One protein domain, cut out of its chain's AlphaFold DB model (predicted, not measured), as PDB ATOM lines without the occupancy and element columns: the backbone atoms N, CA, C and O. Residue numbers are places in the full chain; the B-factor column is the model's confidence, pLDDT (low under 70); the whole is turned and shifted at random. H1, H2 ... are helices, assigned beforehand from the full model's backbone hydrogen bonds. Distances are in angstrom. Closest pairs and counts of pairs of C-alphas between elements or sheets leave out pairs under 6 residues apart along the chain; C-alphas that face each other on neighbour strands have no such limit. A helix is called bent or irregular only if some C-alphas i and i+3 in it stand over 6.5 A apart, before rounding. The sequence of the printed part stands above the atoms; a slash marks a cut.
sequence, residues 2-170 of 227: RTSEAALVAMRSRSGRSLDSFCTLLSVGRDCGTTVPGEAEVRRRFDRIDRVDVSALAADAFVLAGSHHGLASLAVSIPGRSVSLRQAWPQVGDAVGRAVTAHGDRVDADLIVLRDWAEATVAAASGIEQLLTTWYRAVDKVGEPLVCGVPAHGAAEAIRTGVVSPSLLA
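Overview. This is residues 2 to 170 of the 227 residues of an uncharacterized protein of Gordonia amarae (UniProt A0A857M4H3). One very long helix, H5, is the spine of a long rod: H3 and H4, end to end, fold back along it from its first residue, and H1, in a hairpin with H2, crosses its last part. The small helices H6 and H7 lie beyond the last residue of H5, near the end of H1. The printed part has 169 residues with seven named helices, H1 to H7 in order, and no named strand: class all helix. It is extended, with a radius of gyration of the C-alphas of 29.6 A and spans of 103 by 29 by 20 A.

Arrangement. H1, residues 2 to 31, and H5, residues 93 to 142, are the hubs, touching three helices each. Residues 8 to 22 of H1 touch residues 132 to 142 of H5, closest at the C-alphas of Ser 18 and Asp 140, 5.2 A, at a steep tilt of 40 degrees, the same way. H2, residues 39 to 50, forms a hairpin with H1; their closest C-alphas, Cys 23 and Glu 39, are 5.7 A apart. H3, residues 54 to 75, touches H5 at a shallow tilt of 17 degrees, opposite ways, closest at the C-alphas of Ala 61 and Ala 118, 5.1 A. H4, residues 78 to 88, forms a hairpin with H5; their closest C-alphas, Arg 86 and Gly 93, are 3.9 A apart. H6, residues 152 to 160, only just touches H1, with 3 pairs of C-alphas within 8 A, the closest Leu 25 and Ala 152, 6.3 A. H7, residues 166 to 170, is close to H1 but not clearly touching; the closest C-alphas, Gly 29 and Ala 170, are 6.7 A apart. Every O i to N i+4 pair is within hydrogen-bond range in H2, H3, H4 and H7, against 25 of 26 in H1, 45 of 46 in H5 and 3 of 5 in H6.

Along the chain. H1 begins at C-alpha 2, (34.658, -38.404, 274.943), and is 44.0 A long; H3 is 31.3 A. H5 runs 72.7 A to C-alpha 142, (49.427, -61.394, 280.792). H6 is irregular: C-alphas 153 and 156 are 7.3 A apart. H7 ends at C-alpha 170, (57.180, -72.066, 284.890).

Size, cuts and confidence. The C-alphas farthest apart, Gln 91 and Thr 161, are 103.3 A apart. The printed part has no cut and no long link. Residues 2 to 3 have pLDDT under 70.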
ATOM      1  N   ARG A   2      35.702 -37.342 274.954       57.09
ATOM      2  CA  ARG A   2      34.658 -38.404 274.943       57.09
ATOM      3  C   ARG A   2      35.055 -39.721 274.251       57.09
ATOM      4  O   ARG A   2      34.682 -40.792 274.711       57.09
ATOM      5  N   THR A   3      35.826 -39.659 273.165       65.19
ATOM      6  CA  THR A   3      36.297 -40.859 272.452       65.19
ATOM      7  C   THR A   3      37.370 -41.630 273.222       65.19
ATOM      8  O   THR A   3      37.398 -42.855 273.138       65.19
ATOM      9  N   SER A   4      38.248 -40.950 273.967       76.25
ATOM     10  CA  SER A   4      39.320 -41.627 274.705       76.25
ATOM     11  C   SER A   4      38.857 -42.138 276.070       76.25
ATOM     12  O   SER A   4      39.236 -43.237 276.457       76.25
ATOM     13  N   GLU A   5      37.901 -41.461 276.709       81.56
ATOM     14  CA  GLU A   5      37.184 -41.980 277.880       81.56
ATOM     15  C   GLU A   5      36.444 -43.287 277.551       81.56
ATOM     16  O   GLU A   5      36.633 -44.304 278.215       81.56
ATOM     17  N   ALA A   6      35.671 -43.308 276.457       85.31
ATOM     18  CA  ALA A   6      35.004 -44.525 275.998       85.31
ATOM     19  C   ALA A   6      36.003 -45.650 275.659       85.31
ATOM     20  O   ALA A   6      35.734 -46.822 275.930       85.31
ATOM     21  N   ALA A   7      37.169 -45.305 275.098       89.06
ATOM     22  CA  ALA A   7      38.232 -46.265 274.826       89.06
ATOM     23  C   ALA A   7      38.828 -46.839 276.122       89.06
ATOM     24  O   ALA A   7      38.947 -48.058 276.233       89.06
ATOM     25  N   LEU A   8      39.137 -46.001 277.116       90.25
ATOM     26  CA  LEU A   8      39.628 -46.439 278.425       90.25
ATOM     27  C   LEU A   8      38.613 -47.331 279.145       90.25
ATOM     28  O   LEU A   8      38.995 -48.371 279.670       90.25
ATOM     29  N   VAL A   9      37.322 -46.993 279.117       91.44
ATOM     30  CA  VAL A   9      36.257 -47.825 279.711       91.44
ATOM     31  C   VAL A   9      36.175 -49.196 279.033       91.44
ATOM     32  O   VAL A   9      36.049 -50.229 279.702       91.44
ATOM     33  N   ALA A  10      36.282 -49.234 277.702       93.62
ATOM     34  CA  ALA A  10      36.317 -50.487 276.954       93.62
ATOM     35  C   ALA A  10      37.575 -51.313 277.278       93.62
ATOM     36  O   ALA A  10      37.479 -52.532 277.447       93.62
ATOM     37  N   MET A  11      38.735 -50.659 277.405       95.00
ATOM     38  CA  MET A  11      39.994 -51.291 277.808       95.00
ATOM     39  C   MET A  11      39.891 -51.861 279.222       95.00
ATOM     40  O   MET A  11      40.093 -53.056 279.378       95.00
ATOM     41  N   ARG A  12      39.443 -51.074 280.205       93.56
ATOM     42  CA  ARG A  12      39.182 -51.503 281.589       93.56
ATOM     43  C   ARG A  12      38.311 -52.754 281.648       93.56
ATOM     44  O   ARG A  12      38.678 -53.754 282.260       93.56
ATOM     45  N   SER A  13      37.186 -52.733 280.936       94.00
ATOM     46  CA  SER A  13      36.249 -53.863 280.884       94.00
ATOM     47  C   SER A  13      36.876 -55.124 280.279       94.00
ATOM     48  O   SER A  13      36.553 -56.241 280.684       94.00
ATOM     49  N   ARG A  14      37.745 -54.968 279.274       95.38
ATOM     50  CA  ARG A  14      38.473 -56.085 278.662       95.38
ATOM     51  C   ARG A  14      39.567 -56.604 279.588       95.38
ATOM     52  O   ARG A  14      39.623 -57.810 279.804       95.38
ATOM     53  N   SER A  15      40.347 -55.711 280.184       95.31
ATOM     54  CA  SER A  15      41.434 -56.047 281.095       95.31
ATOM     55  C   SER A  15      40.944 -56.735 282.362       95.31
ATOM     56  O   SER A  15      41.620 -57.639 282.827       95.31
ATOM     57  N   GLY A  16      39.740 -56.426 282.856       94.62
ATOM     58  CA  GLY A  16      39.110 -57.202 283.931       94.62
ATOM     59  C   GLY A  16      38.939 -58.687 283.578       94.62
ATOM     60  O   GLY A  16      39.286 -59.559 284.367       94.62
ATOM     61  N   ARG A  17      38.512 -59.002 282.346       94.88
ATOM     62  CA  ARG A  17      38.429 -60.401 281.876       94.88
ATOM     63  C   ARG A  17      39.809 -61.027 281.680       94.88
ATOM     64  O   ARG A  17      40.003 -62.206 281.965       94.88
ATOM     65  N   SER A  18      40.768 -60.252 281.181       95.75
ATOM     66  CA  SER A  18      42.160 -60.690 281.038       95.75
ATOM     67  C   SER A  18      42.793 -61.001 282.403       95.75
ATOM     68  O   SER A  18      43.526 -61.979 282.531       95.75
ATOM     69  N   LEU A  19      42.447 -60.234 283.440       96.88
ATOM     70  CA  LEU A  19      42.866 -60.461 284.821       96.88
ATOM     71  C   LEU A  19      42.331 -61.789 285.367       96.88
ATOM     72  O   LEU A  19      43.085 -62.530 285.995       96.88
ATOM     73  N   ASP A  20      41.068 -62.126 285.098       95.00
ATOM     74  CA  ASP A  20      40.488 -63.416 285.496       95.00
ATOM     75  C   ASP A  20      41.209 -64.596 284.818       95.00
ATOM     76  O   ASP A  20      41.540 -65.595 285.467       95.00
ATOM     77  N   SER A  21      41.530 -64.460 283.525       93.19
ATOM     78  CA  SER A  21      42.350 -65.440 282.795       93.19
ATOM     79  C   SER A  21      43.748 -65.572 283.399       93.19
ATOM     80  O   SER A  21      44.238 -66.686 283.591       93.19
ATOM     81  N   PHE A  22      44.378 -64.452 283.757       95.50
ATOM     82  CA  PHE A  22      45.681 -64.452 284.412       95.50
ATOM     83  C   PHE A  22      45.623 -65.136 285.786       95.50
ATOM     84  O   PHE A  22      46.445 -66.003 286.067       95.50
ATOM     85  N   CYS A  23      44.612 -64.862 286.613       94.94
ATOM     86  CA  CYS A  23      44.437 -65.519 287.915       94.94
ATOM     87  C   CYS A  23      44.202 -67.035 287.784       94.94
ATOM     88  O   CYS A  23      44.723 -67.827 288.578       94.94
ATOM     89  N   THR A  24      43.473 -67.451 286.743       91.12
ATOM     90  CA  THR A  24      43.305 -68.869 286.394       91.12
ATOM     91  C   THR A  24      44.654 -69.504 286.055       91.12
ATOM     92  O   THR A  24      44.987 -70.566 286.580       91.12
ATOM     93  N   LEU A  25      45.472 -68.829 285.241       91.19
ATOM     94  CA  LEU A  25      46.815 -69.286 284.890       91.19
ATOM     95  C   LEU A  25      47.734 -69.401 286.114       91.19
ATOM     96  O   LEU A  25      48.446 -70.393 286.249       91.19
ATOM     97  N   LEU A  26      47.701 -68.432 287.029       93.31
ATOM     98  CA  LEU A  26      48.476 -68.510 288.270       93.31
ATOM     99  C   LEU A  26      48.061 -69.725 289.106       93.31
ATOM    100  O   LEU A  26      48.915 -70.394 289.680       93.31
ATOM    101  N   SER A  27      46.771 -70.058 289.142       90.00
ATOM    102  CA  SER A  27      46.302 -71.261 289.838       90.00
ATOM    103  C   SER A  27      46.863 -72.540 289.208       90.00
ATOM    104  O   SER A  27      47.404 -73.371 289.931       90.00
ATOM    105  N   VAL A  28      46.877 -72.638 287.873       86.06
ATOM    106  CA  VAL A  28      47.531 -73.750 287.155       86.06
ATOM    107  C   VAL A  28      49.034 -73.810 287.448       86.06
ATOM    108  O   VAL A  28      49.577 -74.887 287.687       86.06
ATOM    109  N   GLY A  29      49.717 -72.662 287.459       87.62
ATOM    110  CA  GLY A  29      51.133 -72.575 287.816       87.62
ATOM    111  C   GLY A  29      51.411 -73.096 289.221       87.62
ATOM    112  O   GLY A  29      52.345 -73.871 289.415       87.62
ATOM    113  N   ARG A  30      50.561 -72.731 290.186       90.06
ATOM    114  CA  ARG A  30      50.650 -73.207 291.570       90.06
ATOM    115  C   ARG A  30      50.483 -74.722 291.657       90.06
ATOM    116  O   ARG A  30      51.279 -75.371 292.331       90.06
ATOM    117  N   ASP A  31      49.513 -75.281 290.936       86.12
ATOM    118  CA  ASP A  31      49.287 -76.731 290.874       86.12
ATOM    119  C   ASP A  31      50.475 -77.477 290.236       86.12
ATOM    120  O   ASP A  31      50.747 -78.628 290.576       86.12
ATOM    121  N   CYS A  32      51.228 -76.808 289.356       80.88
ATOM    122  CA  CYS A  32      52.460 -77.325 288.753       80.88
ATOM    123  C   CYS A  32      53.724 -77.086 289.606       80.88
ATOM    124  O   CYS A  32      54.818 -77.453 289.178       80.88
ATOM    125  N   GLY A  33      53.598 -76.490 290.798       83.81
ATOM    126  CA  GLY A  33      54.716 -76.239 291.715       83.81
ATOM    127  C   GLY A  33      55.454 -74.912 291.506       83.81
ATOM    128  O   GLY A  33      56.502 -74.706 292.118       83.81
ATOM    129  N   THR A  34      54.934 -74.003 290.678       87.69
ATOM    130  CA  THR A  34      55.508 -72.664 290.477       87.69
ATOM    131  C   THR A  34      55.126 -71.732 291.628       87.69
ATOM    132  O   THR A  34      53.954 -71.621 291.998       87.69
ATOM    133  N   THR A  35      56.101 -70.999 292.168       90.62
ATOM    134  CA  THR A  35      55.848 -69.918 293.130       90.62
ATOM    135  C   THR A  35      55.231 -68.724 292.407       90.62
ATOM    136  O   THR A  35      55.874 -68.098 291.570       90.62
ATOM    137  N   VAL A  36      53.980 -68.405 292.733       94.06
ATOM    138  CA  VAL A  36      53.193 -67.344 292.090       94.06
ATOM    139  C   VAL A  36      52.467 -66.491 293.132       94.06
ATOM    140  O   VAL A  36      52.136 -67.010 294.206       94.06
ATOM    141  N   PRO A  37      52.160 -65.216 292.830       95.69
ATOM    142  CA  PRO A  37      51.366 -64.379 293.722       95.69
ATOM    143  C   PRO A  37      49.957 -64.948 293.943       95.69
ATOM    144  O   PRO A  37      49.423 -65.750 293.164       95.69
ATOM    145  N   GLY A  38      49.341 -64.542 295.053       95.25
ATOM    146  CA  GLY A  38      47.955 -64.894 295.354       95.25
ATOM    147  C   GLY A  38      46.972 -64.085 294.504       95.25
ATOM    148  O   GLY A  38      47.193 -62.905 294.250       95.25
ATOM    149  N   GLU A  39      45.831 -64.672 294.136       96.06
ATOM    150  CA  GLU A  39      44.777 -63.969 293.378       96.06
ATOM    151  C   GLU A  39      44.331 -62.671 294.070       96.06
ATOM    152  O   GLU A  39      44.183 -61.628 293.435       96.06
ATOM    153  N   ALA A  40      44.176 -62.709 295.397       96.56
ATOM    154  CA  ALA A  40      43.786 -61.538 296.172       96.56
ATOM    155  C   ALA A  40      44.826 -60.404 296.100       96.56
ATOM    156  O   ALA A  40      44.460 -59.237 296.181       96.56
ATOM    157  N   GLU A  41      46.114 -60.723 295.974       96.12
ATOM    158  CA  GLU A  41      47.176 -59.726 295.816       96.12
ATOM    159  C   GLU A  41      47.114 -59.060 294.442       96.12
ATOM    160  O   GLU A  41      47.077 -57.832 294.356       96.12
ATOM    161  N   VAL A  42      47.004 -59.876 293.393       97.44
ATOM    162  CA  VAL A  42      46.874 -59.435 292.000       97.44
ATOM    163  C   VAL A  42      45.657 -58.523 291.826       97.44
ATOM    164  O   VAL A  42      45.782 -57.417 291.298       97.44
ATOM    165  N   ARG A  43      44.492 -58.924 292.353       97.25
ATOM    166  CA  ARG A  43      43.271 -58.105 292.300       97.25
ATOM    167  C   ARG A  43      43.402 -56.794 293.068       97.25
ATOM    168  O   ARG A  43      43.050 -55.752 292.534       97.25
ATOM    169  N   ARG A  44      43.990 -56.805 294.271       96.69
ATOM    170  CA  ARG A  44      44.233 -55.561 295.030       96.69
ATOM    171  C   ARG A  44      45.131 -54.577 294.281       96.69
ATOM    172  O   ARG A  44      44.908 -53.372 294.379       96.69
ATOM    173  N   ARG A  45      46.166 -55.058 293.580       96.12
ATOM    174  CA  ARG A  45      47.021 -54.202 292.738       96.12
ATOM    175  C   ARG A  45      46.235 -53.614 291.569       96.12
ATOM    176  O   ARG A  45      46.283 -52.403 291.380       96.12
ATOM    177  N   PHE A  46      45.470 -54.442 290.860       96.81
ATOM    178  CA  PHE A  46      44.619 -53.976 289.767       96.81
ATOM    179  C   PHE A  46      43.620 -52.912 290.234       96.81
ATOM    180  O   PHE A  46      43.619 -51.809 289.698       96.81
ATOM    181  N   ASP A  47      42.853 -53.196 291.290       95.12
ATOM    182  CA  ASP A  47      41.818 -52.297 291.812       95.12
ATOM    183  C   ASP A  47      42.376 -50.954 292.293       95.12
ATOM    184  O   ASP A  47      41.685 -49.940 292.243       95.12
ATOM    185  N   ARG A  48      43.614 -50.924 292.797       94.62
ATOM    186  CA  ARG A  48      44.265 -49.682 293.235       94.62
ATOM    187  C   ARG A  48      44.513 -48.738 292.062       94.62
ATOM    188  O   ARG A  48      44.136 -47.575 292.155       94.62
ATOM    189  N   ILE A  49      45.090 -49.245 290.975       94.81
ATOM    190  CA  ILE A  49      45.365 -48.460 289.763       94.81
ATOM    191  C   ILE A  49      44.050 -48.081 289.063       94.81
ATOM    192  O   ILE A  49      43.870 -46.957 288.604       94.81
ATOM    193  N   ASP A  50      43.086 -49.002 289.045       90.62
ATOM    194  CA  ASP A  50      41.792 -48.863 288.371       90.62
ATOM    195  C   ASP A  50      40.852 -47.808 289.000       90.62
ATOM    196  O   ASP A  50      39.859 -47.384 288.399       90.62
ATOM    197  N   ARG A  51      41.137 -47.361 290.228       89.69
ATOM    198  CA  ARG A  51      40.362 -46.320 290.931       89.69
ATOM    199  C   ARG A  51      40.650 -44.900 290.454       89.69
ATOM    200  O   ARG A  51      39.936 -43.987 290.858       89.69
ATOM    201  N   VAL A  52      41.684 -44.703 289.644       89.50
ATOM    202  CA  VAL A  52      42.113 -43.368 289.227       89.50
ATOM    203  C   VAL A  52      41.139 -42.797 288.197       89.50
ATOM    204  O   VAL A  52      41.001 -43.316 287.088       89.50
ATOM    205  N   ASP A  53      40.459 -41.711 288.571       87.75
ATOM    206  CA  ASP A  53      39.484 -41.028 287.721       87.75
ATOM    207  C   ASP A  53      40.138 -39.896 286.918       87.75
ATOM    208  O   ASP A  53      40.186 -38.733 287.324       87.75
ATOM    209  N   VAL A  54      40.641 -40.248 285.737       90.06
ATOM    210  CA  VAL A  54      41.221 -39.277 284.796       90.06
ATOM    211  C   VAL A  54      40.175 -38.292 284.271       90.06
ATOM    212  O   VAL A  54      40.513 -37.159 283.927       90.06
ATOM    213  N   SER A  55      38.904 -38.698 284.206       87.69
ATOM    214  CA  SER A  55      37.834 -37.844 283.688       87.69
ATOM    215  C   SER A  55      37.545 -36.683 284.637       87.69
ATOM    216  O   SER A  55      37.407 -35.549 284.176       87.69
ATOM    217  N   ALA A  56      37.560 -36.947 285.949       89.12
ATOM    218  CA  ALA A  56      37.461 -35.921 286.979       89.12
ATOM    219  C   ALA A  56      38.634 -34.935 286.891       89.12
ATOM    220  O   ALA A  56      38.411 -33.733 286.784       89.12
ATOM    221  N   LEU A  57      39.873 -35.434 286.797       88.81
ATOM    222  CA  LEU A  57      41.057 -34.572 286.691       88.81
ATOM    223  C   LEU A  57      41.036 -33.690 285.428       88.81
ATOM    224  O   LEU A  57      41.387 -32.512 285.467       88.81
ATOM    225  N   ALA A  58      40.590 -34.237 284.296       88.31
ATOM    226  CA  ALA A  58      40.446 -33.471 283.062       88.31
ATOM    227  C   ALA A  58      39.306 -32.434 283.138       88.31
ATOM    228  O   ALA A  58      39.413 -31.356 282.548       88.31
ATOM    229  N   ALA A  59      38.223 -32.736 283.863       90.25
ATOM    230  CA  ALA A  59      37.152 -31.779 284.127       90.25
ATOM    231  C   ALA A  59      37.642 -30.622 285.010       90.25
ATOM    232  O   ALA A  59      37.377 -29.464 284.684       90.25
ATOM    233  N   ASP A  60      38.420 -30.916 286.051       90.31
ATOM    234  CA  ASP A  60      39.039 -29.904 286.911       90.31
ATOM    235  C   ASP A  60      39.968 -28.988 286.107       90.31
ATOM    236  O   ASP A  60      39.885 -27.761 286.208       90.31
ATOM    237  N   ALA A  61      40.777 -29.557 285.208       88.56
ATOM    238  CA  ALA A  61      41.630 -28.786 284.309       88.56
ATOM    239  C   ALA A  61      40.825 -27.812 283.424       88.56
ATOM    240  O   ALA A  61      41.220 -26.661 283.218       88.56
ATOM    241  N   PHE A  62      39.664 -28.249 282.924       89.44
ATOM    242  CA  PHE A  62      38.771 -27.402 282.135       89.44
ATOM    243  C   PHE A  62      38.160 -26.266 282.969       89.44
ATOM    244  O   PHE A  62      38.066 -25.133 282.491       89.44
ATOM    245  N   VAL A  63      37.782 -26.539 284.221       93.25
ATOM    246  CA  VAL A  63      37.282 -25.521 285.160       93.25
ATOM    247  C   VAL A  63      38.359 -24.477 285.462       93.25
ATOM    248  O   VAL A  63      38.066 -23.277 285.440       93.25
ATOM    249  N   LEU A  64      39.610 -24.897 285.679       90.75
ATOM    250  CA  LEU A  64      40.742 -23.986 285.883       90.75
ATOM    251  C   LEU A  64      40.983 -23.100 284.654       90.75
ATOM    252  O   LEU A  64      41.068 -21.878 284.782       90.75
ATOM    253  N   ALA A  65      40.999 -23.685 283.454       90.31
ATOM    254  CA  ALA A  65      41.162 -22.935 282.208       90.31
ATOM    255  C   ALA A  65      40.022 -21.924 281.977       90.31
ATOM    256  O   ALA A  65      40.264 -20.785 281.567       90.31
ATOM    257  N   GLY A  66      38.779 -22.312 282.277       91.19
ATOM    258  CA  GLY A  66      37.622 -21.417 282.223       91.19
ATOM    259  C   GLY A  66      37.727 -20.264 283.226       91.19
ATOM    260  O   GLY A  66      37.444 -19.117 282.879       91.19
ATOM    261  N   SER A  67      38.197 -20.552 284.441       93.12
ATOM    262  CA  SER A  67      38.425 -19.550 285.491       93.12
ATOM    263  C   SER A  67      39.504 -18.549 285.081       93.12
ATOM    264  O   SER A  67      39.290 -17.342 285.190       93.12
ATOM    265  N   HIS A  68      40.615 -19.031 284.515       93.75
ATOM    266  CA  HIS A  68      41.658 -18.182 283.942       93.75
ATOM    267  C   HIS A  68      41.096 -17.264 282.855       93.75
ATOM    268  O   HIS A  68      41.304 -16.054 282.901       93.75
ATOM    269  N   HIS A  69      40.330 -17.807 281.905       92.75
ATOM    270  CA  HIS A  69      39.738 -17.006 280.836       92.75
ATOM    271  C   HIS A  69      38.797 -15.913 281.371       92.75
ATOM    272  O   HIS A  69      38.873 -14.762 280.935       92.75
ATOM    273  N   GLY A  70      37.940 -16.253 282.339       93.19
ATOM    274  CA  GLY A  70      37.027 -15.300 282.970       93.19
ATOM    275  C   GLY A  70      37.759 -14.180 283.712       93.19
ATOM    276  O   GLY A  70      37.450 -13.004 283.516       93.19
ATOM    277  N   LEU A  71      38.767 -14.527 284.515       93.00
ATOM    278  CA  LEU A  71      39.570 -13.550 285.256       93.00
ATOM    279  C   LEU A  71      40.414 -12.675 284.322       93.00
ATOM    280  O   LEU A  71      40.442 -11.459 284.500       93.00
ATOM    281  N   ALA A  72      41.021 -13.250 283.281       93.44
ATOM    282  CA  ALA A  72      41.782 -12.502 282.286       93.44
ATOM    283  C   ALA A  72      40.899 -11.484 281.547       93.44
ATOM    284  O   ALA A  72      41.300 -10.338 281.342       93.44
ATOM    285  N   SER A  73      39.660 -11.860 281.205       94.12
ATOM    286  CA  SER A  73      38.694 -10.939 280.595       94.12
ATOM    287  C   SER A  73      38.365  -9.748 281.506       94.12
ATOM    288  O   SER A  73      38.273  -8.614 281.030       94.12
ATOM    289  N   LEU A  74      38.243  -9.974 282.819       91.31
ATOM    290  CA  LEU A  74      38.029  -8.903 283.796       91.31
ATOM    291  C   LEU A  74      39.278  -8.027 283.977       91.31
ATOM    292  O   LEU A  74      39.151  -6.800 284.051       91.31
ATOM    293  N   ALA A  75      40.467  -8.634 284.006       91.94
ATOM    294  CA  ALA A  75      41.745  -7.954 284.212       91.94
ATOM    295  C   ALA A  75      42.039  -6.901 283.132       91.94
ATOM    296  O   ALA A  75      42.487  -5.799 283.449       91.94
ATOM    297  N   VAL A  76      41.649  -7.165 281.879       92.00
ATOM    298  CA  VAL A  76      41.763  -6.209 280.757       92.00
ATOM    299  C   VAL A  76      41.083  -4.861 281.049       92.00
ATOM    300  O   VAL A  76      41.485  -3.830 280.511       92.00
ATOM    301  N   SER A  77      40.072  -4.824 281.925       89.94
ATOM    302  CA  SER A  77      39.374  -3.581 282.282       89.94
ATOM    303  C   SER A  77      40.100  -2.718 283.327       89.94
ATOM    304  O   SER A  77      39.772  -1.535 283.472       89.94
ATOM    305  N   ILE A  78      41.085  -3.270 284.047       89.12
ATOM    306  CA  ILE A  78      41.765  -2.604 285.171       89.12
ATOM    307  C   ILE A  78      42.491  -1.318 284.732       89.12
ATOM    308  O   ILE A  78      42.261  -0.279 285.366       89.12
ATOM    309  N   PRO A  79      43.290  -1.301 283.643       86.94
ATOM    310  CA  PRO A  79      43.971  -0.081 283.207       86.94
ATOM    311  C   PRO A  79      42.994   1.053 282.872       86.94
ATOM    312  O   PRO A  79      43.188   2.189 283.305       86.94
ATOM    313  N   GLY A  80      41.898   0.738 282.170       85.75
ATOM    314  CA  GLY A  80      40.859   1.712 281.820       85.75
ATOM    315  C   GLY A  80      40.193   2.324 283.054       85.75
ATOM    316  O   GLY A  80      40.047   3.543 283.141       85.75
ATOM    317  N   ARG A  81      39.875   1.498 284.061       84.19
ATOM    318  CA  ARG A  81      39.318   1.963 285.344       84.19
ATOM    319  C   ARG A  81      40.301   2.841 286.125       84.19
ATOM    320  O   ARG A  81      39.876   3.835 286.709       84.19
ATOM    321  N   SER A  82      41.600   2.525 286.101       83.50
ATOM    322  CA  SER A  82      42.647   3.340 286.742       83.50
ATOM    323  C   SER A  82      42.709   4.758 286.160       83.50
ATOM    324  O   SER A  82      42.763   5.741 286.903       83.50
ATOM    325  N   VAL A  83      42.627   4.885 284.830       86.56
ATOM    326  CA  VAL A  83      42.607   6.189 284.145       86.56
ATOM    327  C   VAL A  83      41.355   6.987 284.511       86.56
ATOM    328  O   VAL A  83      41.468   8.157 284.883       86.56
ATOM    329  N   SER A  84      40.174   6.363 284.465       86.25
ATOM    330  CA  SER A  84      38.913   7.033 284.810       86.25
ATOM    331  C   SER A  84      38.886   7.531 286.259       86.25
ATOM    332  O   SER A  84      38.464   8.658 286.506       86.25
ATOM    333  N   LEU A  85      39.384   6.739 287.217       83.88
ATOM    334  CA  LEU A  85      39.452   7.134 288.631       83.88
ATOM    335  C   LEU A  85      40.406   8.312 288.862       83.88
ATOM    336  O   LEU A  85      40.086   9.224 289.624       83.88
ATOM    337  N   ARG A  86      41.552   8.330 288.169       85.56
ATOM    338  CA  ARG A  86      42.511   9.439 288.253       85.56
ATOM    339  C   ARG A  86      41.912  10.755 287.755       85.56
ATOM    340  O   ARG A  86      42.164  11.800 288.346       85.56
ATOM    341  N   GLN A  87      41.114  10.695 286.689       86.88
ATOM    342  CA  GLN A  87      40.438  11.861 286.113       86.88
ATOM    343  C   GLN A  87      39.262  12.344 286.974       86.88
ATOM    344  O   GLN A  87      39.063  13.549 287.108       86.88
ATOM    345  N   ALA A  88      38.502  11.422 287.572       87.88
ATOM    346  CA  ALA A  88      37.338  11.746 288.396       87.88
ATOM    347  C   ALA A  88      37.702  12.391 289.745       87.88
ATOM    348  O   ALA A  88      36.943  13.225 290.241       87.88
ATOM    349  N   TRP A  89      38.859  12.051 290.330       85.38
ATOM    350  CA  TRP A  89      39.291  12.579 291.632       85.38
ATOM    351  C   TRP A  89      40.697  13.185 291.596       85.38
ATOM    352  O   TRP A  89      41.629  12.596 292.134       85.38
ATOM    353  N   PRO A  90      40.880  14.402 291.056       82.50
ATOM    354  CA  PRO A  90      42.206  14.997 290.861       82.50
ATOM    355  C   PRO A  90      43.034  15.147 292.147       82.50
ATOM    356  O   PRO A  90      44.258  15.118 292.103       82.50
ATOM    357  N   GLN A  91      42.374  15.293 293.299       85.44
ATOM    358  CA  GLN A  91      43.025  15.527 294.593       85.44
ATOM    359  C   GLN A  91      43.661  14.263 295.198       85.44
ATOM    360  O   GLN A  91      44.623  14.365 295.953       85.44
ATOM    361  N   VAL A  92      43.142  13.073 294.872       85.38
ATOM    362  CA  VAL A  92      43.613  11.773 295.406       85.38
ATOM    363  C   VAL A  92      43.902  10.737 294.310       85.38
ATOM    364  O   VAL A  92      44.353   9.625 294.587       85.38
ATOM    365  N   GLY A  93      43.671  11.102 293.050       82.25
ATOM    366  CA  GLY A  93      43.630  10.209 291.897       82.25
ATOM    367  C   GLY A  93      44.956   9.528 291.597       82.25
ATOM    368  O   GLY A  93      44.962   8.391 291.138       82.25
ATOM    369  N   ASP A  94      46.083  10.164 291.917       84.44
ATOM    370  CA  ASP A  94      47.397   9.536 291.772       84.44
ATOM    371  C   ASP A  94      47.648   8.442 292.818       84.44
ATOM    372  O   ASP A  94      48.262   7.423 292.500       84.44
ATOM    373  N   ALA A  95      47.166   8.617 294.053       86.50
ATOM    374  CA  ALA A  95      47.274   7.589 295.087       86.50
ATOM    375  C   ALA A  95      46.371   6.390 294.761       86.50
ATOM    376  O   ALA A  95      46.835   5.250 294.780       86.50
ATOM    377  N   VAL A  96      45.119   6.657 294.371       85.75
ATOM    378  CA  VAL A  96      44.167   5.628 293.920       85.75
ATOM    379  C   VAL A  96      44.691   4.915 292.671       85.75
ATOM    380  O   VAL A  96      44.698   3.689 292.620       85.75
ATOM    381  N   GLY A  97      45.207   5.658 291.690       84.06
ATOM    382  CA  GLY A  97      45.772   5.102 290.461       84.06
ATOM    383  C   GLY A  97      46.949   4.161 290.718       84.06
ATOM    384  O   GLY A  97      46.986   3.076 290.142       84.06
ATOM    385  N   ARG A  98      47.874   4.519 291.625       86.25
ATOM    386  CA  ARG A  98      48.979   3.631 292.035       86.25
ATOM    387  C   ARG A  98      48.480   2.347 292.697       86.25
ATOM    388  O   ARG A  98      48.992   1.279 292.381       86.25
ATOM    389  N   ALA A  99      47.482   2.438 293.577       88.38
ATOM    390  CA  ALA A  99      46.902   1.264 294.229       88.38
ATOM    391  C   ALA A  99      46.222   0.319 293.222       88.38
ATOM    392  O   ALA A  99      46.389  -0.897 293.313       88.38
ATOM    393  N   VAL A 100      45.510   0.871 292.232       88.88
ATOM    394  CA  VAL A 100      44.877   0.087 291.158       88.88
ATOM    395  C   VAL A 100      45.922  -0.555 290.245       88.88
ATOM    396  O   VAL A 100      45.768  -1.722 289.906       88.88
ATOM    397  N   THR A 101      47.003   0.147 289.888       86.19
ATOM    398  CA  THR A 101      48.113  -0.443 289.117       86.19
ATOM    399  C   THR A 101      48.776  -1.586 289.884       86.19
ATOM    400  O   THR A 101      48.864  -2.683 289.353       86.19
ATOM    401  N   ALA A 102      49.119  -1.388 291.160       88.31
ATOM    402  CA  ALA A 102      49.701  -2.446 291.991       88.31
ATOM    403  C   ALA A 102      48.744  -3.633 292.222       88.31
ATOM    404  O   ALA A 102      49.171  -4.737 292.555       88.31
ATOM    405  N   HIS A 103      47.431  -3.423 292.115       88.19
ATOM    406  CA  HIS A 103      46.467  -4.518 292.073       88.19
ATOM    407  C   HIS A 103      46.461  -5.219 290.710       88.19
ATOM    408  O   HIS A 103      46.458  -6.442 290.690       88.19
ATOM    409  N   GLY A 104      46.515  -4.472 289.603       89.50
ATOM    410  CA  GLY A 104      46.646  -5.022 288.252       89.50
ATOM    411  C   GLY A 104      47.879  -5.910 288.100       89.50
ATOM    412  O   GLY A 104      47.737  -7.054 287.698       89.50
ATOM    413  N   ASP A 105      49.046  -5.441 288.547       88.75
ATOM    414  CA  ASP A 105      50.294  -6.215 288.495       88.75
ATOM    415  C   ASP A 105      50.190  -7.533 289.291       88.75
ATOM    416  O   ASP A 105      50.727  -8.562 288.885       88.75
ATOM    417  N   ARG A 106      49.467  -7.519 290.422       89.06
ATOM    418  CA  ARG A 106      49.180  -8.732 291.209       89.06
ATOM    419  C   ARG A 106      48.222  -9.669 290.482       89.06
ATOM    420  O   ARG A 106      48.480 -10.862 290.435       89.06
ATOM    421  N   VAL A 107      47.151  -9.134 289.896       90.94
ATOM    422  CA  VAL A 107      46.200  -9.921 289.101       90.94
ATOM    423  C   VAL A 107      46.902 -10.575 287.909       90.94
ATOM    424  O   VAL A 107      46.655 -11.744 287.642       90.94
ATOM    425  N   ASP A 108      47.805  -9.867 287.230       90.06
ATOM    426  CA  ASP A 108      48.584 -10.425 286.120       90.06
ATOM    427  C   ASP A 108      49.500 -11.568 286.585       90.06
ATOM    428  O   ASP A 108      49.585 -12.600 285.915       90.06
ATOM    429  N   ALA A 109      50.141 -11.431 287.753       89.44
ATOM    430  CA  ALA A 109      50.929 -12.506 288.354       89.44
ATOM    431  C   ALA A 109      50.057 -13.727 288.707       89.44
ATOM    432  O   ALA A 109      50.391 -14.846 288.319       89.44
ATOM    433  N   ASP A 110      48.912 -13.520 289.361       88.19
ATOM    434  CA  ASP A 110      47.978 -14.591 289.734       88.19
ATOM    435  C   ASP A 110      47.384 -15.297 288.499       88.19
ATOM    436  O   ASP A 110      47.150 -16.507 288.507       88.19
ATOM    437  N   LEU A 111      47.164 -14.565 287.402       91.12
ATOM    438  CA  LEU A 111      46.702 -15.138 286.136       91.12
ATOM    439  C   LEU A 111      47.744 -16.066 285.506       91.12
ATOM    440  O   LEU A 111      47.371 -17.124 284.996       91.12
ATOM    441  N   ILE A 112      49.032 -15.712 285.566       90.44
ATOM    442  CA  ILE A 112      50.116 -16.594 285.106       90.44
ATOM    443  C   ILE A 112      50.092 -17.902 285.899       90.44
ATOM    444  O   ILE A 112      50.086 -18.974 285.301       90.44
ATOM    445  N   VAL A 113      49.982 -17.814 287.224       88.31
ATOM    446  CA  VAL A 113      49.883 -18.982 288.110       88.31
ATOM    447  C   VAL A 113      48.704 -19.877 287.735       88.31
ATOM    448  O   VAL A 113      48.861 -21.083 287.557       88.31
ATOM    449  N   LEU A 114      47.516 -19.288 287.587       89.62
ATOM    450  CA  LEU A 114      46.304 -20.042 287.288       89.62
ATOM    451  C   LEU A 114      46.364 -20.715 285.909       89.62
ATOM    452  O   LEU A 114      45.870 -21.833 285.747       89.62
ATOM    453  N   ARG A 115      46.980 -20.055 284.920       90.25
ATOM    454  CA  ARG A 115      47.255 -20.657 283.611       90.25
ATOM    455  C   ARG A 115      48.186 -21.855 283.753       90.25
ATOM    456  O   ARG A 115      47.864 -22.925 283.243       90.25
ATOM    457  N   ASP A 116      49.304 -21.682 284.447       89.31
ATOM    458  CA  ASP A 116      50.318 -22.722 284.595       89.31
ATOM    459  C   ASP A 116      49.743 -23.945 285.349       89.31
ATOM    460  O   ASP A 116      50.018 -25.086 284.977       89.31
ATOM    461  N   TRP A 117      48.844 -23.741 286.323       88.75
ATOM    462  CA  TRP A 117      48.073 -24.820 286.960       88.75
ATOM    463  C   TRP A 117      47.121 -25.532 286.005       88.75
ATOM    464  O   TRP A 117      47.056 -26.764 286.008       88.75
ATOM    465  N   ALA A 118      46.375 -24.788 285.187       90.12
ATOM    466  CA  ALA A 118      45.491 -25.394 284.200       90.12
ATOM    467  C   ALA A 118      46.295 -26.266 283.219       90.12
ATOM    468  O   ALA A 118      45.928 -27.413 282.968       90.12
ATOM    469  N   GLU A 119      47.428 -25.761 282.725       90.19
ATOM    470  CA  GLU A 119      48.325 -26.485 281.819       90.19
ATOM    471  C   GLU A 119      48.938 -27.729 282.479       90.19
ATOM    472  O   GLU A 119      48.890 -28.817 281.896       90.19
ATOM    473  N   ALA A 120      49.442 -27.608 283.711       90.75
ATOM    474  CA  ALA A 120      49.986 -28.733 284.467       90.75
ATOM    475  C   ALA A 120      48.930 -29.820 284.723       90.75
ATOM    476  O   ALA A 120      49.211 -31.008 284.558       90.75
ATOM    477  N   THR A 121      47.697 -29.430 285.057       91.94
ATOM    478  CA  THR A 121      46.589 -30.367 285.306       91.94
ATOM    479  C   THR A 121      46.187 -31.104 284.026       91.94
ATOM    480  O   THR A 121      45.989 -32.319 284.052       91.94
ATOM    481  N   VAL A 122      46.141 -30.413 282.877       91.75
ATOM    482  CA  VAL A 122      45.923 -31.057 281.566       91.75
ATOM    483  C   VAL A 122      47.043 -32.055 281.253       91.75
ATOM    484  O   VAL A 122      46.763 -33.181 280.833       91.75
ATOM    485  N   ALA A 123      48.302 -31.660 281.455       91.69
ATOM    486  CA  ALA A 123      49.454 -32.521 281.197       91.69
ATOM    487  C   ALA A 123      49.432 -33.777 282.081       91.69
ATOM    488  O   ALA A 123      49.628 -34.883 281.579       91.69
ATOM    489  N   ALA A 124      49.117 -33.621 283.369       93.19
ATOM    490  CA  ALA A 124      48.969 -34.729 284.303       93.19
ATOM    491  C   ALA A 124      47.820 -35.666 283.907       93.19
ATOM    492  O   ALA A 124      48.023 -36.875 283.843       93.19
ATOM    493  N   ALA A 125      46.642 -35.135 283.559       92.38
ATOM    494  CA  ALA A 125      45.523 -35.953 283.089       92.38
ATOM    495  C   ALA A 125      45.904 -36.788 281.856       92.38
ATOM    496  O   ALA A 125      45.634 -37.990 281.809       92.38
ATOM    497  N   SER A 126      46.597 -36.183 280.886       92.31
ATOM    498  CA  SER A 126      47.074 -36.896 279.697       92.31
ATOM    499  C   SER A 126      48.146 -37.945 280.020       92.31
ATOM    500  O   SER A 126      48.115 -39.046 279.467       92.31
ATOM    501  N   GLY A 127      49.074 -37.638 280.929       94.38
ATOM    502  CA  GLY A 127      50.096 -38.579 281.386       94.38
ATOM    503  C   GLY A 127      49.491 -39.801 282.082       94.38
ATOM    504  O   GLY A 127      49.821 -40.936 281.734       94.38
ATOM    505  N   ILE A 128      48.540 -39.585 282.994       95.06
ATOM    506  CA  ILE A 128      47.829 -40.662 283.693       95.06
ATOM    507  C   ILE A 128      47.012 -41.504 282.700       95.06
ATOM    508  O   ILE A 128      47.034 -42.732 282.779       95.06
ATOM    509  N   GLU A 129      46.347 -40.891 281.717       94.69
ATOM    510  CA  GLU A 129      45.659 -41.624 280.644       94.69
ATOM    511  C   GLU A 129      46.601 -42.573 279.881       94.69
ATOM    512  O   GLU A 129      46.243 -43.725 279.602       94.69
ATOM    513  N   GLN A 130      47.817 -42.124 279.558       95.12
ATOM    514  CA  GLN A 130      48.815 -42.955 278.880       95.12
ATOM    515  C   GLN A 130      49.321 -44.098 279.767       95.12
ATOM    516  O   GLN A 130      49.478 -45.224 279.276       95.12
ATOM    517  N   LEU A 131      49.530 -43.840 281.061       96.75
ATOM    518  CA  LEU A 131      49.898 -44.867 282.037       96.75
ATOM    519  C   LEU A 131      48.802 -45.930 282.155       96.75
ATOM    520  O   LEU A 131      49.083 -47.110 281.964       96.75
ATOM    521  N   LEU A 132      47.539 -45.529 282.333       95.94
ATOM    522  CA  LEU A 132      46.402 -46.457 282.391       95.94
ATOM    523  C   LEU A 132      46.237 -47.258 281.095       95.94
ATOM    524  O   LEU A 132      46.010 -48.466 281.121       95.94
ATOM    525  N   THR A 133      46.402 -46.614 279.938       96.25
ATOM    526  CA  THR A 133      46.371 -47.298 278.637       96.25
ATOM    527  C   THR A 133      47.444 -48.385 278.556       96.25
ATOM    528  O   THR A 133      47.186 -49.486 278.062       96.25
ATOM    529  N   THR A 134      48.652 -48.083 279.029       96.88
ATOM    530  CA  THR A 134      49.781 -49.023 279.047       96.88
ATOM    531  C   THR A 134      49.536 -50.155 280.038       96.88
ATOM    532  O   THR A 134      49.706 -51.321 279.682       96.88
ATOM    533  N   TRP A 135      49.041 -49.826 281.230       97.50
ATOM    534  CA  TRP A 135      48.636 -50.776 282.259       97.50
ATOM    535  C   TRP A 135      47.619 -51.792 281.736       97.50
ATOM    536  O   TRP A 135      47.875 -52.995 281.748       97.50
ATOM    537  N   TYR A 136      46.500 -51.330 281.180       97.50
ATOM    538  CA  TYR A 136      45.462 -52.211 280.640       97.50
ATOM    539  C   TYR A 136      45.978 -53.096 279.498       97.50
ATOM    540  O   TYR A 136      45.598 -54.262 279.393       97.50
ATOM    541  N   ARG A 137      46.900 -52.597 278.664       97.25
ATOM    542  CA  ARG A 137      47.561 -53.426 277.639       97.25
ATOM    543  C   ARG A 137      48.462 -54.499 278.246       97.25
ATOM    544  O   ARG A 137      48.478 -55.615 277.733       97.25
ATOM    545  N   ALA A 138      49.192 -54.191 279.315       97.88
ATOM    546  CA  ALA A 138      49.996 -55.180 280.028       97.88
ATOM    547  C   ALA A 138      49.104 -56.254 280.669       97.88
ATOM    548  O   ALA A 138      49.380 -57.443 280.509       97.88
ATOM    549  N   VAL A 139      47.988 -55.856 281.292       97.88
ATOM    550  CA  VAL A 139      46.986 -56.785 281.847       97.88
ATOM    551  C   VAL A 139      46.376 -57.670 280.754       97.88
ATOM    552  O   VAL A 139      46.257 -58.883 280.929       97.88
ATOM    553  N   ASP A 140      46.049 -57.095 279.595       96.69
ATOM    554  CA  ASP A 140      45.585 -57.854 278.429       96.69
ATOM    555  C   ASP A 140      46.632 -58.876 277.963       96.69
ATOM    556  O   ASP A 140      46.286 -60.012 277.643       96.69
ATOM    557  N   LYS A 141      47.915 -58.497 277.973       95.50
ATOM    558  CA  LYS A 141      49.017 -59.361 277.542       95.50
ATOM    559  C   LYS A 141      49.258 -60.529 278.499       95.50
ATOM    560  O   LYS A 141      49.432 -61.657 278.044       95.50
ATOM    561  N   VAL A 142      49.246 -60.302 279.813       96.12
ATOM    562  CA  VAL A 142      49.427 -61.394 280.792       96.12
ATOM    563  C   VAL A 142      48.232 -62.351 280.816       96.12
ATOM    564  O   VAL A 142      48.404 -63.546 281.062       96.12
ATOM    565  N   GLY A 143      47.038 -61.846 280.495       93.50
ATOM    566  CA  GLY A 143      45.808 -62.623 280.365       93.50
ATOM    567  C   GLY A 143      45.659 -63.397 279.054       93.50
ATOM    568  O   GLY A 143      44.603 -63.991 278.833       93.50
ATOM    569  N   GLU A 144      46.667 -63.399 278.171       92.69
ATOM    570  CA  GLU A 144      46.588 -64.121 276.900       92.69
ATOM    571  C   GLU A 144      46.304 -65.622 277.107       92.69
ATOM    572  O   GLU A 144      46.936 -66.269 277.948       92.69
ATOM    573  N   PRO A 145      45.387 -66.212 276.318       85.19
ATOM    574  CA  PRO A 145      44.841 -67.543 276.592       85.19
ATOM    575  C   PRO A 145      45.817 -68.690 276.311       85.19
ATOM    576  O   PRO A 145      45.597 -69.808 276.783       85.19
ATOM    577  N   LEU A 146      46.859 -68.437 275.514       89.00
ATOM    578  CA  LEU A 146      47.879 -69.419 275.158       89.00
ATOM    579  C   LEU A 146      49.085 -69.269 276.073       89.00
ATOM    580  O   LEU A 146      49.577 -68.163 276.233       89.00
ATOM    581  N   VAL A 147      49.585 -70.380 276.595       85.06
ATOM    582  CA  VAL A 147      50.736 -70.512 277.489       85.06
ATOM    583  C   VAL A 147      51.677 -71.510 276.835       85.06
ATOM    584  O   VAL A 147      51.256 -72.621 276.522       85.06
ATOM    585  N   CYS A 148      52.907 -71.106 276.516       87.06
ATOM    586  CA  CYS A 148      53.830 -71.929 275.717       87.06
ATOM    587  C   CYS A 148      53.213 -72.442 274.389       87.06
ATOM    588  O   CYS A 148      53.535 -73.532 273.924       87.06
ATOM    589  N   GLY A 149      52.285 -71.682 273.793       85.69
ATOM    590  CA  GLY A 149      51.586 -72.057 272.557       85.69
ATOM    591  C   GLY A 149      50.377 -72.990 272.722       85.69
ATOM    592  O   GLY A 149      49.733 -73.298 271.721       85.69
ATOM    593  N   VAL A 150      50.017 -73.402 273.945       87.75
ATOM    594  CA  VAL A 150      48.824 -74.226 274.222       87.75
ATOM    595  C   VAL A 150      47.788 -73.464 275.055       87.75
ATOM    596  O   VAL A 150      48.168 -72.623 275.864       87.75
ATOM    597  N   PRO A 151      46.477 -73.720 274.912       87.00
ATOM    598  CA  PRO A 151      45.478 -73.104 275.784       87.00
ATOM    599  C   PRO A 151      45.747 -73.406 277.264       87.00
ATOM    600  O   PRO A 151      46.037 -74.551 277.606       87.00
ATOM    601  N   ALA A 152      45.590 -72.418 278.149       82.25
ATOM    602  CA  ALA A 152      45.898 -72.561 279.580       82.25
ATOM    603  C   ALA A 152      45.200 -73.766 280.250       82.25
ATOM    604  O   ALA A 152      45.817 -74.491 281.025       82.25
ATOM    605  N   HIS A 153      43.940 -74.046 279.894       81.75
ATOM    606  CA  HIS A 153      43.193 -75.206 280.406       81.75
ATOM    607  C   HIS A 153      43.736 -76.562 279.915       81.75
ATOM    608  O   HIS A 153      43.454 -77.594 280.516       81.75
ATOM    609  N   GLY A 154      44.505 -76.573 278.823       84.62
ATOM    610  CA  GLY A 154      45.174 -77.750 278.269       84.62
ATOM    611  C   GLY A 154      46.629 -77.908 278.720       84.62
ATOM    612  O   GLY A 154      47.264 -78.895 278.353       84.62
ATOM    613  N   ALA A 155      47.169 -76.976 279.516       83.75
ATOM    614  CA  ALA A 155      48.580 -76.966 279.904       83.75
ATOM    615  C   ALA A 155      48.992 -78.223 280.692       83.75
ATOM    616  O   ALA A 155      50.036 -78.811 280.414       83.75
ATOM    617  N   ALA A 156      48.145 -78.693 281.615       82.44
ATOM    618  CA  ALA A 156      48.412 -79.912 282.379       82.44
ATOM    619  C   ALA A 156      48.524 -81.151 281.470       82.44
ATOM    620  O   ALA A 156      49.414 -81.979 281.652       82.44
ATOM    621  N   GLU A 157      47.663 -81.267 280.453       87.56
ATOM    622  CA  GLU A 157      47.727 -82.372 279.489       87.56
ATOM    623  C   GLU A 157      48.943 -82.266 278.564       87.56
ATOM    624  O   GLU A 157      49.605 -83.268 278.294       87.56
ATOM    625  N   ALA A 158      49.286 -81.053 278.128       87.88
ATOM    626  CA  ALA A 158      50.484 -80.803 277.333       87.88
ATOM    627  C   ALA A 158      51.771 -81.185 278.090       87.88
ATOM    628  O   ALA A 158      52.707 -81.703 277.483       87.88
ATOM    629  N   ILE A 159      51.797 -81.004 279.415       88.56
ATOM    630  CA  ILE A 159      52.885 -81.495 280.271       88.56
ATOM    631  C   ILE A 159      52.877 -83.022 280.351       88.56
ATOM    632  O   ILE A 159      53.912 -83.649 280.132       88.56
ATOM    633  N   ARG A 160      51.720 -83.638 280.631       88.38
ATOM    634  CA  ARG A 160      51.608 -85.106 280.745       88.38
ATOM    635  C   ARG A 160      52.045 -85.835 279.475       88.38
ATOM    636  O   ARG A 160      52.648 -86.899 279.560       88.38
ATOM    637  N   THR A 161      51.747 -85.261 278.314       92.44
ATOM    638  CA  THR A 161      52.084 -85.817 276.995       92.44
ATOM    639  C   THR A 161      53.490 -85.443 276.512       92.44
ATOM    640  O   THR A 161      53.915 -85.919 275.461       92.44
ATOM    641  N   GLY A 162      54.229 -84.622 277.267       90.06
ATOM    642  CA  GLY A 162      55.591 -84.196 276.936       90.06
ATOM    643  C   GLY A 162      55.687 -83.135 275.834       90.06
ATOM    644  O   GLY A 162      56.787 -82.858 275.361       90.06
ATOM    645  N   VAL A 163      54.566 -82.530 275.427       92.94
ATOM    646  CA  VAL A 163      54.522 -81.435 274.440       92.94
ATOM    647  C   VAL A 163      55.124 -80.148 275.015       92.94
ATOM    648  O   VAL A 163      55.776 -79.398 274.293       92.94
ATOM    649  N   VAL A 164      54.932 -79.902 276.314       91.19
ATOM    650  CA  VAL A 164      55.479 -78.749 277.045       91.19
ATOM    651  C   VAL A 164      56.266 -79.255 278.249       91.19
ATOM    652  O   VAL A 164      55.771 -80.086 279.009       91.19
ATOM    653  N   SER A 165      57.488 -78.756 278.457       90.88
ATOM    654  CA  SER A 165      58.227 -79.077 279.679       90.88
ATOM    655  C   SER A 165      57.685 -78.270 280.871       90.88
ATOM    656  O   SER A 165      57.332 -77.099 280.707       90.88
ATOM    657  N   PRO A 166      57.672 -78.834 282.094       87.88
ATOM    658  CA  PRO A 166      57.280 -78.088 283.292       87.88
ATOM    659  C   PRO A 166      58.098 -76.808 283.507       87.88
ATOM    660  O   PRO A 166      57.555 -75.795 283.936       87.88
ATOM    661  N   SER A 167      59.393 -76.833 283.164       90.31
ATOM    662  CA  SER A 167      60.272 -75.663 283.266       90.31
ATOM    663  C   SER A 167      59.845 -74.537 282.325       90.31
ATOM    664  O   SER A 167      59.800 -73.389 282.739       90.31
ATOM    665  N   LEU A 168      59.463 -74.865 281.086       91.31
ATOM    666  CA  LEU A 168      59.022 -73.874 280.108       91.31
ATOM    667  C   LEU A 168      57.703 -73.214 280.534       91.31
ATOM    668  O   LEU A 168      57.543 -72.007 280.369       91.31
ATOM    669  N   LEU A 169      56.782 -73.992 281.117       90.06
ATOM    670  CA  LEU A 169      55.555 -73.453 281.709       90.06
ATOM    671  C   LEU A 169      55.872 -72.495 282.865       90.06
ATOM    672  O   LEU A 169      55.295 -71.411 282.943       90.06
ATOM    673  N   ALA A 170      56.776 -72.895 283.761       90.56
ATOM    674  CA  ALA A 170      57.180 -72.066 284.890       90.56
ATOM    675  C   ALA A 170      57.815 -70.744 284.427       90.56
ATOM    676  O   ALA A 170      57.450 -69.693 284.951       90.56
TER     677      ALA A 170